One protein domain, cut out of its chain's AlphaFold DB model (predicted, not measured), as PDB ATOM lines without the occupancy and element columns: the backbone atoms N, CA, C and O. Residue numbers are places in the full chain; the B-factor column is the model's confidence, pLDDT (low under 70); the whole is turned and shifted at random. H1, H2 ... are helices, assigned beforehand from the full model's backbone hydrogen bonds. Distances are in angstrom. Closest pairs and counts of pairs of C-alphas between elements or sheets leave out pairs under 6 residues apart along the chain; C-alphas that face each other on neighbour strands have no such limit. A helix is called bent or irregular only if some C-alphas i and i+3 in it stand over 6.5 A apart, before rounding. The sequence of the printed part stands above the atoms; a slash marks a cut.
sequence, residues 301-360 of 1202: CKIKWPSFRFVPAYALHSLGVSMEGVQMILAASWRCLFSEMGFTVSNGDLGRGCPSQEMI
ATOM      1  N   CYS A 301     -14.374 -53.689  91.849       93.00
ATOM      2  CA  CYS A 301     -13.033 -53.323  91.408       93.00
ATOM      3  C   CYS A 301     -12.189 -54.588  91.162       93.00
ATOM      4  O   CYS A 301     -12.159 -55.499  91.989       93.00
ATOM      5  N   LYS A 302     -11.523 -54.656  90.001       93.12
ATOM      6  CA  LYS A 302     -10.729 -55.820  89.550       93.12
ATOM      7  C   LYS A 302      -9.222 -55.556  89.525       93.12
ATOM      8  O   LYS A 302      -8.479 -56.308  88.891       93.12
ATOM      9  N   ILE A 303      -8.763 -54.476  90.157       93.69
ATOM     10  CA  ILE A 303      -7.335 -54.152  90.207       93.69
ATOM     11  C   ILE A 303      -6.620 -55.241  91.008       93.69
ATOM     12  O   ILE A 303      -7.006 -55.571  92.128       93.69
ATOM     13  N   LYS A 304      -5.579 -55.823  90.409       93.75
ATOM     14  CA  LYS A 304      -4.785 -56.878  91.042       93.75
ATOM     15  C   LYS A 304      -3.852 -56.287  92.093       93.75
ATOM     16  O   LYS A 304      -3.318 -55.197  91.899       93.75
ATOM     17  N   TRP A 305      -3.587 -57.055  93.149       92.25
ATOM     18  CA  TRP A 305      -2.713 -56.645  94.250       92.25
ATOM     19  C   TRP A 305      -1.345 -56.087  93.805       92.25
ATOM     20  O   TRP A 305      -1.019 -54.982  94.239       92.25
ATOM     21  N   PRO A 306      -0.602 -56.723  92.870       91.69
ATOM     22  CA  PRO A 306       0.689 -56.203  92.424       91.69
ATOM     23  C   PRO A 306       0.663 -54.769  91.892       91.69
ATOM     24  O   PRO A 306       1.644 -54.058  92.057       91.69
ATOM     25  N   SER A 307      -0.439 -54.340  91.273       92.69
ATOM     26  CA  SER A 307      -0.624 -52.958  90.813       92.69
ATOM     27  C   SER A 307      -1.300 -52.090  91.871       92.69
ATOM     28  O   SER A 307      -1.129 -50.877  91.888       92.69
ATOM     29  N   PHE A 308      -2.092 -52.689  92.759       94.31
ATOM     30  CA  PHE A 308      -2.800 -51.940  93.785       94.31
ATOM     31  C   PHE A 308      -1.884 -51.468  94.915       94.31
ATOM     32  O   PHE A 308      -2.191 -50.445  95.514       94.31
ATOM     33  N   ARG A 309      -0.747 -52.138  95.158       94.19
ATOM     34  CA  ARG A 309       0.239 -51.765  96.193       94.19
ATOM     35  C   ARG A 309       0.807 -50.345  96.044       94.19
ATOM     36  O   ARG A 309       1.181 -49.731  97.037       94.19
ATOM     37  N   PHE A 310       0.813 -49.788  94.830       95.31
ATOM     38  CA  PHE A 310       1.227 -48.400  94.610       95.31
ATOM     39  C   PHE A 310       0.275 -47.412  95.299       95.31
ATOM     40  O   PHE A 310       0.713 -46.386  95.806       95.31
ATOM     41  N   VAL A 311      -1.020 -47.727  95.399       95.75
ATOM     42  CA  VAL A 311      -1.994 -46.843  96.054       95.75
ATOM     43  C   VAL A 311      -1.628 -46.567  97.517       95.75
ATOM     44  O   VAL A 311      -1.433 -45.393  97.836       95.75
ATOM     45  N   PRO A 312      -1.497 -47.570  98.414       95.81
ATOM     46  CA  PRO A 312      -1.085 -47.305  99.785       95.81
ATOM     47  C   PRO A 312       0.320 -46.692  99.847       95.81
ATOM     48  O   PRO A 312       0.498 -45.743 100.603       95.81
ATOM     49  N   ALA A 313       1.276 -47.130  99.015       95.75
ATOM     50  CA  ALA A 313       2.642 -46.592  99.014       95.75
ATOM     51  C   ALA A 313       2.693 -45.070  98.773       95.75
ATOM     52  O   ALA A 313       3.295 -44.341  99.561       95.75
ATOM     53  N   TYR A 314       2.003 -44.573  97.740       95.75
ATOM     54  CA  TYR A 314       1.934 -43.136  97.445       95.75
ATOM     55  C   TYR A 314       1.019 -42.384  98.423       95.75
ATOM     56  O   TYR A 314       1.302 -41.243  98.798       95.75
ATOM     57  N   ALA A 315      -0.064 -43.011  98.890       95.38
ATOM     58  CA  ALA A 315      -0.989 -42.381  99.830       95.38
ATOM     59  C   ALA A 315      -0.373 -42.139 101.224       95.38
ATOM     60  O   ALA A 315      -0.850 -41.261 101.949       95.38
ATOM     61  N   LEU A 316       0.727 -42.818 101.584       94.38
ATOM     62  CA  LEU A 316       1.494 -42.539 102.808       94.38
ATOM     63  C   LEU A 316       2.047 -41.102 102.874       94.38
ATOM     64  O   LEU A 316       2.277 -40.597 103.973       94.38
ATOM     65  N   HIS A 317       2.185 -40.393 101.743       92.50
ATOM     66  CA  HIS A 317       2.503 -38.956 101.748       92.50
ATOM     67  C   HIS A 317       1.424 -38.100 102.434       92.50
ATOM     68  O   HIS A 317       1.711 -36.988 102.876       92.50
ATOM     69  N   SER A 318       0.199 -38.620 102.552       91.62
ATOM     70  CA  SER A 318      -0.963 -37.935 103.119       91.62
ATOM     71  C   SER A 318      -1.540 -38.703 104.312       91.62
ATOM     72  O   SER A 318      -2.704 -39.085 104.309       91.62
ATOM     73  N   LEU A 319      -0.758 -38.908 105.378       88.31
ATOM     74  CA  LEU A 319      -1.191 -39.686 106.558       88.31
ATOM     75  C   LEU A 319      -2.543 -39.258 107.147       88.31
ATOM     76  O   LEU A 319      -3.224 -40.095 107.722       88.31
ATOM     77  N   GLY A 320      -2.941 -37.992 107.001       87.81
ATOM     78  CA  GLY A 320      -4.198 -37.455 107.525       87.81
ATOM     79  C   GLY A 320      -5.416 -37.538 106.594       87.81
ATOM     80  O   GLY A 320      -6.446 -36.980 106.951       87.81
ATOM     81  N   VAL A 321      -5.333 -38.160 105.409       91.44
ATOM     82  CA  VAL A 321      -6.457 -38.215 104.445       91.44
ATOM     83  C   VAL A 321      -7.444 -39.344 104.778       91.44
ATOM     84  O   VAL A 321      -7.022 -40.464 104.995       91.44
ATOM     85  N   SER A 322      -8.761 -39.155 104.811       92.69
ATOM     86  CA  SER A 322      -9.669 -40.300 105.060       92.69
ATOM     87  C   SER A 322      -9.556 -41.383 103.963       92.69
ATOM     88  O   SER A 322      -9.089 -41.108 102.857       92.69
ATOM     89  N   MET A 323      -9.978 -42.626 104.244       93.75
ATOM     90  CA  MET A 323     -10.017 -43.686 103.212       93.75
ATOM     91  C   MET A 323     -10.954 -43.307 102.059       93.75
ATOM     92  O   MET A 323     -10.644 -43.554 100.897       93.75
ATOM     93  N   GLU A 324     -12.055 -42.630 102.383       94.81
ATOM     94  CA  GLU A 324     -12.924 -41.967 101.412       94.81
ATOM     95  C   GLU A 324     -12.176 -40.911 100.591       94.81
ATOM     96  O   GLU A 324     -12.296 -40.878  99.372       94.81
ATOM     97  N   GLY A 325     -11.344 -40.082 101.226       95.44
ATOM     98  CA  GLY A 325     -10.525 -39.093 100.532       95.44
ATOM     99  C   GLY A 325      -9.580 -39.737  99.515       95.44
ATOM    100  O   GLY A 325      -9.524 -39.287  98.373       95.44
ATOM    101  N   VAL A 326      -8.907 -40.840  99.877       95.75
ATOM    102  CA  VAL A 326      -8.092 -41.621  98.922       95.75
ATOM    103  C   VAL A 326      -8.959 -42.146  97.776       95.75
ATOM    104  O   VAL A 326      -8.598 -41.985  96.612       95.75
ATOM    105  N   GLN A 327     -10.119 -42.731  98.087       96.81
ATOM    106  CA  GLN A 327     -11.063 -43.240  97.090       96.81
ATOM    107  C   GLN A 327     -11.493 -42.148  96.096       96.81
ATOM    108  O   GLN A 327     -11.489 -42.374  94.885       96.81
ATOM    109  N   MET A 328     -11.827 -40.954  96.590       97.69
ATOM    110  CA  MET A 328     -12.267 -39.833  95.759       97.69
ATOM    111  C   MET A 328     -11.129 -39.259  94.911       97.69
ATOM    112  O   MET A 328     -11.351 -38.951  93.741       97.69
ATOM    113  N   ILE A 329      -9.905 -39.186  95.445       96.81
ATOM    114  CA  ILE A 329      -8.715 -38.790  94.676       96.81
ATOM    115  C   ILE A 329      -8.457 -39.780  93.532       96.81
ATOM    116  O   ILE A 329      -8.187 -39.355  92.407       96.81
ATOM    117  N   LEU A 330      -8.587 -41.089  93.773       96.50
ATOM    118  CA  LEU A 330      -8.437 -42.109  92.727       96.50
ATOM    119  C   LEU A 330      -9.521 -41.983  91.652       96.50
ATOM    120  O   LEU A 330      -9.203 -41.964  90.461       96.50
ATOM    121  N   ALA A 331     -10.786 -41.839  92.057       97.00
ATOM    122  CA  ALA A 331     -11.897 -41.654  91.127       97.00
ATOM    123  C   ALA A 331     -11.708 -40.399  90.258       97.00
ATOM    124  O   ALA A 331     -11.903 -40.456  89.041       97.00
ATOM    125  N   ALA A 332     -11.278 -39.286  90.862       97.44
ATOM    126  CA  ALA A 332     -10.975 -38.046  90.154       97.44
ATOM    127  C   ALA A 332      -9.795 -38.215  89.185       97.44
ATOM    128  O   ALA A 332      -9.891 -37.803  88.029       97.44
ATOM    129  N   SER A 333      -8.722 -38.882  89.620       96.25
ATOM    130  CA  SER A 333      -7.532 -39.141  88.797       96.25
ATOM    131  C   SER A 333      -7.883 -39.951  87.550       96.25
ATOM    132  O   SER A 333      -7.493 -39.596  86.439       96.25
ATOM    133  N   TRP A 334      -8.688 -41.003  87.705       95.56
ATOM    134  CA  TRP A 334      -9.153 -41.791  86.566       95.56
ATOM    135  C   TRP A 334     -10.119 -41.024  85.680       95.56
ATOM    136  O   TRP A 334     -10.016 -41.117  84.462       95.56
ATOM    137  N   ARG A 335     -11.038 -40.240  86.257       96.31
ATOM    138  CA  ARG A 335     -11.956 -39.413  85.468       96.31
ATOM    139  C   ARG A 335     -11.201 -38.407  84.604       96.31
ATOM    140  O   ARG A 335     -11.559 -38.251  83.439       96.31
ATOM    141  N   CYS A 336     -10.175 -37.770  85.163       96.44
ATOM    142  CA  CYS A 336      -9.294 -36.853  84.447       96.44
ATOM    143  C   CYS A 336      -8.590 -37.572  83.286       96.44
ATOM    144  O   CYS A 336      -8.766 -37.190  82.132       96.44
ATOM    145  N   LEU A 337      -7.909 -38.688  83.575       96.00
ATOM    146  CA  LEU A 337      -7.196 -39.474  82.566       96.00
ATOM    147  C   LEU A 337      -8.127 -39.983  81.453       96.00
ATOM    148  O   LEU A 337      -7.783 -39.940  80.277       96.00
ATOM    149  N   PHE A 338      -9.324 -40.454  81.803       95.50
ATOM    150  CA  PHE A 338     -10.309 -40.920  80.827       95.50
ATOM    151  C   PHE A 338     -10.861 -39.792  79.969       95.50
ATOM    152  O   PHE A 338     -11.022 -39.987  78.767       95.50
ATOM    153  N   SER A 339     -11.099 -38.618  80.557       94.75
ATOM    154  CA  SER A 339     -11.504 -37.435  79.800       94.75
ATOM    155  C   SER A 339     -10.436 -37.041  78.781       94.75
ATOM    156  O   SER A 339     -10.771 -36.814  77.623       94.75
ATOM    157  N   GLU A 340      -9.164 -37.032  79.188       96.12
ATOM    158  CA  GLU A 340      -8.036 -36.672  78.321       96.12
ATOM    159  C   GLU A 340      -7.837 -37.676  77.175       96.12
ATOM    160  O   GLU A 340      -7.611 -37.302  76.030       96.12
ATOM    161  N   MET A 341      -8.003 -38.972  77.450       93.44
ATOM    162  CA  MET A 341      -7.885 -40.020  76.428       93.44
ATOM    163  C   MET A 341      -9.116 -40.140  75.510       93.44
ATOM    164  O   MET A 341      -9.155 -41.037  74.665       93.44
ATOM    165  N   GLY A 342     -10.163 -39.328  75.704       93.50
ATOM    166  CA  GLY A 342     -11.450 -39.502  75.016       93.50
ATOM    167  C   GLY A 342     -12.151 -40.825  75.362       93.50
ATOM    168  O   GLY A 342     -12.990 -41.319  74.607       93.50
ATOM    169  N   PHE A 343     -11.801 -41.435  76.496       93.06
ATOM    170  CA  PHE A 343     -12.367 -42.691  76.964       93.06
ATOM    171  C   PHE A 343     -13.642 -42.425  77.771       93.06
ATOM    172  O   PHE A 343     -13.614 -41.885  78.875       93.06
ATOM    173  N   THR A 344     -14.794 -42.820  77.238       92.75
ATOM    174  CA  THR A 344     -16.075 -42.611  77.914       92.75
ATOM    175  C   THR A 344     -16.323 -43.682  78.975       92.75
ATOM    176  O   THR A 344     -16.452 -44.869  78.681       92.75
ATOM    177  N   VAL A 345     -16.425 -43.247  80.233       94.50
ATOM    178  CA  VAL A 345     -16.861 -44.079  81.361       94.50
ATOM    179  C   VAL A 345     -18.095 -43.447  82.004       94.50
ATOM    180  O   VAL A 345     -18.135 -42.226  82.214       94.50
ATOM    181  N   SER A 346     -19.118 -44.249  82.305       95.44
ATOM    182  CA  SER A 346     -20.261 -43.761  83.081       95.44
ATOM    183  C   SER A 346     -19.846 -43.546  84.541       95.44
ATOM    184  O   SER A 346     -18.914 -44.184  85.031       95.44
ATOM    185  N   ASN A 347     -20.544 -42.675  85.272       95.62
ATOM    186  CA  ASN A 347     -20.264 -42.489  86.702       95.62
ATOM    187  C   ASN A 347     -20.483 -43.787  87.500       95.62
ATOM    188  O   ASN A 347     -19.760 -44.046  88.459       95.62
ATOM    189  N   GLY A 348     -21.437 -44.627  87.080       95.25
ATOM    190  CA  GLY A 348     -21.675 -45.937  87.687       95.25
ATOM    191  C   GLY A 348     -20.525 -46.918  87.447       95.25
ATOM    192  O   GLY A 348     -20.096 -47.588  88.382       95.25
ATOM    193  N   ASP A 349     -19.988 -46.974  86.223       94.81
ATOM    194  CA  ASP A 349     -18.810 -47.796  85.904       94.81
ATOM    195  C   ASP A 349     -17.562 -47.291  86.630       94.81
ATOM    196  O   ASP A 349     -16.799 -48.088  87.171       94.81
ATOM    197  N   LEU A 350     -17.379 -45.966  86.707       95.75
ATOM    198  CA  LEU A 350     -16.299 -45.354  87.479       95.75
ATOM    199  C   LEU A 350     -16.397 -45.743  88.958       95.75
ATOM    200  O   LEU A 350     -15.404 -46.169  89.540       95.75
ATOM    201  N   GLY A 351     -17.596 -45.660  89.543       95.31
ATOM    202  CA  GLY A 351     -17.854 -46.066  90.923       95.31
ATOM    203  C   GLY A 351     -17.562 -47.548  91.176       95.31
ATOM    204  O   GLY A 351     -16.926 -47.875  92.174       95.31
ATOM    205  N   ARG A 352     -17.958 -48.444  90.262       93.50
ATOM    206  CA  ARG A 352     -17.700 -49.894  90.382       93.50
ATOM    207  C   ARG A 352     -16.243 -50.281  90.142       93.50
ATOM    208  O   ARG A 352     -15.760 -51.239  90.745       93.50
ATOM    209  N   GLY A 353     -15.555 -49.563  89.259       93.38
ATOM    210  CA  GLY A 353     -14.127 -49.743  89.024       93.38
ATOM    211  C   GLY A 353     -13.262 -49.171  90.147       93.38
ATOM    212  O   GLY A 353     -12.133 -49.622  90.315       93.38
ATOM    213  N   CYS A 354     -13.775 -48.207  90.923       96.31
ATOM    214  CA  CYS A 354     -13.052 -47.583  92.033       96.31
ATOM    215  C   CYS A 354     -12.957 -48.533  93.229       96.31
ATOM    216  O   CYS A 354     -13.960 -49.155  93.591       96.31
ATOM    217  N   PRO A 355     -11.771 -48.703  93.847       96.50
ATOM    218  CA  PRO A 355     -11.666 -49.492  95.066       96.50
ATOM    219  C   PRO A 355     -12.556 -48.897  96.162       96.50
ATOM    220  O   PRO A 355     -12.634 -47.682  96.331       96.50
ATOM    221  N   SER A 356     -13.226 -49.758  96.924       95.62
ATOM    222  CA  SER A 356     -13.976 -49.321  98.102       95.62
ATOM    223  C   SER A 356     -13.028 -48.882  99.222       95.62
ATOM    224  O   SER A 356     -11.868 -49.296  99.258       95.62
ATOM    225  N   GLN A 357     -13.533 -48.108 100.187       94.88
ATOM    226  CA  GLN A 357     -12.769 -47.735 101.385       94.88
ATOM    227  C   GLN A 357     -12.191 -48.961 102.106       94.88
ATOM    228  O   GLN A 357     -11.038 -48.949 102.522       94.88
ATOM    229  N   GLU A 358     -12.968 -50.043 102.185       93.38
ATOM    230  CA  GLU A 358     -12.533 -51.301 102.794       93.38
ATOM    231  C   GLU A 358     -11.403 -51.973 102.003       93.38
ATOM    232  O   GLU A 358     -10.431 -52.445 102.585       93.38
ATOM    233  N   MET A 359     -11.474 -51.963 100.667       94.94
ATOM    234  CA  MET A 359     -10.395 -52.487  99.826       94.94
ATOM    235  C   MET A 359      -9.103 -51.679 100.007       94.94
ATOM    236  O   MET A 359      -8.025 -52.266 100.086       94.94
ATOM    237  N   ILE A 360      -9.206 -50.349 100.107       95.88
ATOM    238  CA  ILE A 360      -8.063 -49.465 100.385       95.88
ATOM    239  C   ILE A 360      -7.501 -49.753 101.785       95.88
ATOM    240  O   ILE A 360      -6.290 -49.896 101.937       95.88
TER     241      ILE A 360
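What this domain is: This is residues 301 to 360 of the 1202 residues of an uncharacterized protein of Thalassiosira oceanica (UniProt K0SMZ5). One long helix, H3, runs along the longest axis of the domain, and four shorter helices are set about it. After H3 the chain folds back along it through H4 to H5, which packs on the first residues of H3; H2 comes near that same end from another side, and H1 lies beyond H2, away from H3. The printed part has 60 residues with five named helices, in the order H1, H2, H3, H4, H5, and no named strand; the class is all helix. The whole is compact, with a radius of gyration of the C-alphas of 11.8 A, and elongated in outline, spanning 32 by 20 by 18 A.

Where its parts are: H3, residues 323 to 340, is the longest helix, 25.9 A from C-alpha 323 at (-10.017, -43.686, 103.212) to C-alpha 340 at (-8.036, -36.672, 78.321). Before it come H1, residues 305 to 308, 4.7 A long and beginning at C-alpha 305 at (-2.713, -56.645, 94.250), and H2, residues 310 to 318, 13.7 A long. H2 is neither bent nor irregular, but only just: C-alphas 314 and 317 are 6.0 A apart. After H3 come H4, residues 347 to 353, 9.8 A long, and H5, residues 357 to 360, 5.1 A long and ending at C-alpha 360 at (-8.063, -49.465, 100.385).

How they stand to each other: H3 touches H5 with its residues 323 to 327 alone; the closest C-alphas, those of Met 323 and Gln 357, are 5.2 A apart. H3 and H4 only just touch, with 3 pairs of C-alphas within 8 A, and H3 does so with residues 331 to 335 alone. The closest C-alphas of H3 and H4 are those of Ala 331 and Leu 350, 6.8 A apart. The lines of H3 and H4 stand at a steep tilt of 66 degrees, and the two run opposite ways. H2 and H3 are close but not clearly touching, with the C-alphas of Ala 315 and Val 326 the closest at 7.2 A; they run opposite ways at a steep tilt of 64 degrees. H2 and H5 are also close but not clearly touching, the closest C-alphas being those of Pro 312 and Ile 360, 7.3 A apart. H1 and H2 meet only through their link, and H1 is apart from H3, H4 and H5. H4 is apart from H2 and H5. Every O i to N i+4 pair is within hydrogen-bond range in H3 and H4, and 3 of 5 are in H2; H1 and H5 are too short for such a pair.

The domain as a whole: The two C-alphas farthest apart are those of Gly 320 and Gly 342, at 33.4 A, while the C-alphas of Cys 301 and Ile 360, the first and last printed, are 11.0 A apart. The printed part has no cut. The links H1 to H2, H2 to H3 and H4 to H5 are tight, and the link H3 to H4, with 6 residues, is short. The mean pLDDT of the printed part is 94.6, and no printed residue is under 70.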